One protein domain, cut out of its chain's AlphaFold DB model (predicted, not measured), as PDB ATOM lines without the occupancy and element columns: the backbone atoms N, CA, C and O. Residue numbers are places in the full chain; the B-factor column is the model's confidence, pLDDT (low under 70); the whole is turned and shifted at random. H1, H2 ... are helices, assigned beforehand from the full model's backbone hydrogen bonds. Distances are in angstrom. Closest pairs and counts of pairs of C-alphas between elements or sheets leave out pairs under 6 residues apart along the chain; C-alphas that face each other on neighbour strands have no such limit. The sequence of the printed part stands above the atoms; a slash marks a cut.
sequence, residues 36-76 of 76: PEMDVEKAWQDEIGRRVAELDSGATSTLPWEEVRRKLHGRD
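What this domain is: This is residues 36 to 76 of the 76 residues of an uncharacterized protein of Ignavibacteria bacterium (UniProt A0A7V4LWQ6). A wide, open V: the long helix H1 makes one arm, an 8-residue link turns away from its end, and the shorter helix H2 lies in the other arm, with no contact between the two helices. The printed part has 41 residues, with two named helices in the order H1, H2 and no named strand; the class is all helix. The whole is extended, with a radius of gyration of the C-alphas of 14.9 A, and its spans of 41 by 28 by 10 A are only just flat.

How they stand to each other: H1, residues 38 to 56, and H2, residues 65 to 73, are apart, with no C-alpha of the one within 8 A of the other. A short link joins them. Residues 36 to 50, 53 to 58 and 61 to 76 stand free. In H1 and H2 every O i to N i+4 pair is within hydrogen-bond range.

Where its parts are: H1 begins at C-alpha 38 (179.324, 154.407, 181.860) and measures 27.1 A from first to last C-alpha. H2 measures 12.3 A and ends at C-alpha 73 (161.951, 174.823, 158.372).

The domain as a whole: The two C-alphas farthest apart, of Met 38 and Asp 76, are 41.9 A apart. The printed part has no cut. Residues 74 to 76 have pLDDT under 70.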
ATOM      1  N   PRO A  36     175.698 151.782 176.670       74.50
ATOM      2  CA  PRO A  36     176.423 153.033 176.743       74.50
ATOM      3  C   PRO A  36     177.565 152.875 177.741       74.50
ATOM      4  O   PRO A  36     177.385 152.379 178.855       74.50
ATOM      5  N   GLU A  37     178.759 153.290 177.328       84.62
ATOM      6  CA  GLU A  37     179.906 153.312 178.223       84.62
ATOM      7  C   GLU A  37     179.558 154.207 179.419       84.62
ATOM      8  O   GLU A  37     179.123 155.346 179.241       84.62
ATOM      9  N   MET A  38     179.727 153.694 180.640       82.50
ATOM     10  CA  MET A  38     179.324 154.407 181.860       82.50
ATOM     11  C   MET A  38     179.924 155.816 181.948       82.50
ATOM     12  O   MET A  38     179.281 156.730 182.463       82.50
ATOM     13  N   ASP A  39     181.133 156.004 181.419       88.06
ATOM     14  CA  ASP A  39     181.803 157.303 181.384       88.06
ATOM     15  C   ASP A  39     181.136 158.280 180.404       88.06
ATOM     16  O   ASP A  39     181.054 159.474 180.693       88.06
ATOM     17  N   VAL A  40     180.605 157.784 179.281       88.44
ATOM     18  CA  VAL A  40     179.839 158.588 178.318       88.44
ATOM     19  C   VAL A  40     178.510 159.009 178.934       88.44
ATOM     20  O   VAL A  40     178.174 160.189 178.885       88.44
ATOM     21  N   GLU A  41     177.786 158.081 179.566       89.81
ATOM     22  CA  GLU A  41     176.528 158.401 180.254       89.81
ATOM     23  C   GLU A  41     176.756 159.435 181.363       89.81
ATOM     24  O   GLU A  41     176.054 160.442 181.441       89.81
ATOM     25  N   LYS A  42     177.803 159.253 182.174       93.38
ATOM     26  CA  LYS A  42     178.168 160.212 183.217       93.38
ATOM     27  C   LYS A  42     178.497 161.593 182.643       93.38
ATOM     28  O   LYS A  42     177.991 162.588 183.154       93.38
ATOM     29  N   ALA A  43     179.292 161.662 181.575       95.50
ATOM     30  CA  ALA A  43     179.624 162.929 180.923       95.50
ATOM     31  C   ALA A  43     178.373 163.648 180.383       95.50
ATOM     32  O   ALA A  43     178.284 164.873 180.470       95.50
ATOM     33  N   TRP A  44     177.387 162.902 179.874       95.38
ATOM     34  CA  TRP A  44     176.098 163.458 179.459       95.38
ATOM     35  C   TRP A  44     175.279 163.998 180.633       95.38
ATOM     36  O   TRP A  44     174.743 165.102 180.531       95.38
ATOM     37  N   GLN A  45     175.208 163.271 181.751       96.62
ATOM     38  CA  GLN A  45     174.509 163.738 182.953       96.62
ATOM     39  C   GLN A  45     175.138 165.023 183.513       96.62
ATOM     40  O   GLN A  45     174.421 165.984 183.809       96.62
ATOM     41  N   ASP A  46     176.470 165.073 183.587       97.69
ATOM     42  CA  ASP A  46     177.212 166.253 184.040       97.69
ATOM     43  C   ASP A  46     176.940 167.466 183.125       97.69
ATOM     44  O   ASP A  46     176.681 168.576 183.598       97.69
ATOM     45  N   GLU A  47     176.928 167.255 181.806       97.75
ATOM     46  CA  GLU A  47     176.654 168.303 180.819       97.75
ATOM     47  C   GLU A  47     175.204 168.810 180.874       97.75
ATOM     48  O   GLU A  47     174.969 170.020 180.785       97.75
ATOM     49  N   ILE A  48     174.223 167.919 181.047       97.62
ATOM     50  CA  ILE A  48     172.816 168.305 181.227       97.62
ATOM     51  C   ILE A  48     172.675 169.162 182.485       97.62
ATOM     52  O   ILE A  48     172.086 170.244 182.420       97.62
ATOM     53  N   GLY A  49     173.257 168.724 183.605       98.00
ATOM     54  CA  GLY A  49     173.242 169.476 184.860       98.00
ATOM     55  C   GLY A  49     173.846 170.872 184.705       98.00
ATOM     56  O   GLY A  49     173.236 171.863 185.115       98.00
ATOM     57  N   ARG A  50     175.001 170.973 184.033       98.00
ATOM     58  CA  ARG A  50     175.649 172.256 183.726       98.00
ATOM     59  C   ARG A  50     174.738 173.173 182.905       98.00
ATOM     60  O   ARG A  50     174.556 174.330 183.276       98.00
ATOM     61  N   ARG A  51     174.135 172.672 181.818       97.25
ATOM     62  CA  ARG A  51     173.264 173.480 180.943       97.25
ATOM     63  C   ARG A  51     171.996 173.951 181.639       97.25
ATOM     64  O   ARG A  51     171.581 175.084 181.419       97.25
ATOM     65  N   VAL A  52     171.387 173.111 182.473       97.56
ATOM     66  CA  VAL A  52     170.217 173.505 183.272       97.56
ATOM     67  C   VAL A  52     170.593 174.633 184.232       97.56
ATOM     68  O   VAL A  52     169.925 175.661 184.244       97.56
ATOM     69  N   ALA A  53     171.714 174.510 184.948       97.88
ATOM     70  CA  ALA A  53     172.176 175.561 185.855       97.88
ATOM     71  C   ALA A  53     172.481 176.887 185.128       97.88
ATOM     72  O   ALA A  53     172.180 177.967 185.640       97.88
ATOM     73  N   GLU A  54     173.052 176.835 183.922       97.94
ATOM     74  CA  GLU A  54     173.288 178.024 183.091       97.94
ATOM     75  C   GLU A  54     171.991 178.689 182.622       97.94
ATOM     76  O   GLU A  54     171.921 179.919 182.569       97.94
ATOM     77  N   LEU A  55     170.961 177.898 182.307       96.38
ATOM     78  CA  LEU A  55     169.634 178.405 181.960       96.38
ATOM     79  C   LEU A  55     168.952 179.053 183.169       96.38
ATOM     80  O   LEU A  55     168.504 180.194 183.068       96.38
ATOM     81  N   ASP A  56     168.929 178.365 184.311       96.69
ATOM     82  CA  ASP A  56     168.274 178.835 185.538       96.69
ATOM     83  C   ASP A  56     168.926 180.107 186.095       96.69
ATOM     84  O   ASP A  56     168.247 181.002 186.599       96.69
ATOM     85  N   SER A  57     170.253 180.216 185.980       97.38
ATOM     86  CA  SER A  57     171.002 181.409 186.393       97.38
ATOM     87  C   SER A  57     170.942 182.561 185.385       97.38
ATOM     88  O   SER A  57     171.372 183.670 185.704       97.38
ATOM     89  N   GLY A  58     170.445 182.321 184.167       96.06
ATOM     90  CA  GLY A  58     170.499 183.287 183.068       96.06
ATOM     91  C   GLY A  58     171.916 183.546 182.541       96.06
ATOM     92  O   GLY A  58     172.142 184.547 181.862       96.06
ATOM     93  N   ALA A  59     172.877 182.667 182.846       96.31
ATOM     94  CA  ALA A  59     174.260 182.772 182.381       96.31
ATOM     95  C   ALA A  59     174.402 182.526 180.869       96.31
ATOM     96  O   ALA A  59     175.405 182.920 180.272       96.31
ATOM     97  N   THR A  60     173.401 181.905 180.240       95.81
ATOM     98  CA  THR A  60     173.345 181.704 178.789       95.81
ATOM     99  C   THR A  60     172.197 182.480 178.146       95.81
ATOM    100  O   THR A  60     171.111 182.616 178.705       95.81
ATOM    101  N   SER A  61     172.422 182.954 176.919       93.75
ATOM    102  CA  SER A  61     171.362 183.523 176.087       93.75
ATOM    103  C   SER A  61     170.528 182.402 175.465       93.75
ATOM    104  O   SER A  61     171.066 181.384 175.026       93.75
ATOM    105  N   THR A  62     169.212 182.593 175.415       93.50
ATOM    106  CA  THR A  62     168.271 181.665 174.784       93.50
ATOM    107  C   THR A  62     167.596 182.324 173.589       93.50
ATOM    108  O   THR A  62     167.437 183.544 173.527       93.50
ATOM    109  N   LEU A  63     167.196 181.503 172.619       94.31
ATOM    110  CA  LEU A  63     166.361 181.935 171.506       94.31
ATOM    111  C   LEU A  63     164.934 181.428 171.727       94.31
ATOM    112  O   LEU A  63     164.762 180.269 172.116       94.31
ATOM    113  N   PRO A  64     163.900 182.239 171.442       94.94
ATOM    114  CA  PRO A  64     162.526 181.757 171.449       94.94
ATOM    115  C   PRO A  64     162.354 180.563 170.505       94.94
ATOM    116  O   PRO A  64     162.866 180.570 169.382       94.94
ATOM    117  N   TRP A  65     161.577 179.560 170.927       92.12
ATOM    118  CA  TRP A  65     161.319 178.355 170.126       92.12
ATOM    119  C   TRP A  65     160.803 178.676 168.717       92.12
ATOM    120  O   TRP A  65     161.207 178.043 167.746       92.12
ATOM    121  N   GLU A  66     159.970 179.708 168.587       94.38
ATOM    122  CA  GLU A  66     159.440 180.149 167.296       94.38
ATOM    123  C   GLU A  66     160.528 180.583 166.309       94.38
ATOM    124  O   GLU A  66     160.446 180.299 165.111       94.38
ATOM    125  N   GLU A  67     161.589 181.218 166.808       94.81
ATOM    126  CA  GLU A  67     162.728 181.594 165.981       94.81
ATOM    127  C   GLU A  67     163.531 180.364 165.547       94.81
ATOM    128  O   GLU A  67     163.899 180.260 164.374       94.81
ATOM    129  N   VAL A  68     163.768 179.420 166.464       94.06
ATOM    130  CA  VAL A  68     164.468 178.157 166.174       94.06
ATOM    131  C   VAL A  68     163.704 177.356 165.119       94.06
ATOM    132  O   VAL A  68     164.272 176.973 164.097       94.06
ATOM    133  N   ARG A  69     162.394 177.174 165.316       93.00
ATOM    134  CA  ARG A  69     161.507 176.458 164.394       93.00
ATOM    135  C   ARG A  69     161.522 177.077 162.998       93.00
ATOM    136  O   ARG A  69     161.636 176.356 162.008       93.00
ATOM    137  N   ARG A  70     161.458 178.409 162.905       93.19
ATOM    138  CA  ARG A  70     161.553 179.120 161.624       93.19
ATOM    139  C   ARG A  70     162.888 178.863 160.923       93.19
ATOM    140  O   ARG A  70     162.875 178.668 159.719       93.19
ATOM    141  N   LYS A  71     164.019 178.828 161.638       91.94
ATOM    142  CA  LYS A  71     165.335 178.527 161.038       91.94
ATOM    143  C   LYS A  71     165.452 177.076 160.557       91.94
ATOM    144  O   LYS A  71     166.084 176.835 159.540       91.94
ATOM    145  N   LEU A  72     164.842 176.118 161.261       90.50
ATOM    146  CA  LEU A  72     164.871 174.696 160.881       90.50
ATOM    147  C   LEU A  72     164.031 174.388 159.633       90.50
ATOM    148  O   LEU A  72     164.395 173.517 158.844       90.50
ATOM    149  N   HIS A  73     162.900 175.078 159.465       84.06
ATOM    150  CA  HIS A  73     161.951 174.823 158.372       84.06
ATOM    151  C   HIS A  73     161.968 175.881 157.264       84.06
ATOM    152  O   HIS A  73     161.433 175.637 156.184       84.06
ATOM    153  N   GLY A  74     162.572 177.040 157.512       66.94
ATOM    154  CA  GLY A  74     162.832 178.071 156.516       66.94
ATOM    155  C   GLY A  74     164.010 177.656 155.650       66.94
ATOM    156  O   GLY A  74     165.147 178.017 155.934       66.94
ATOM    157  N   ARG A  75     163.731 176.851 154.626       57.09
ATOM    158  CA  ARG A  75     164.621 176.705 153.474       57.09
ATOM    159  C   ARG A  75     164.457 177.944 152.595       57.09
ATOM    160  O   ARG A  75     163.320 178.267 152.248       57.09
ATOM    161  N   ASP A  76     165.568 178.586 152.257       49.41
ATOM    162  CA  ASP A  76     165.693 179.282 150.973       49.41
ATOM    163  C   ASP A  76     165.802 178.241 149.844       49.41
ATOM    164  O   ASP A  76     166.413 177.167 150.088       49.41
TER     165      ASP A  76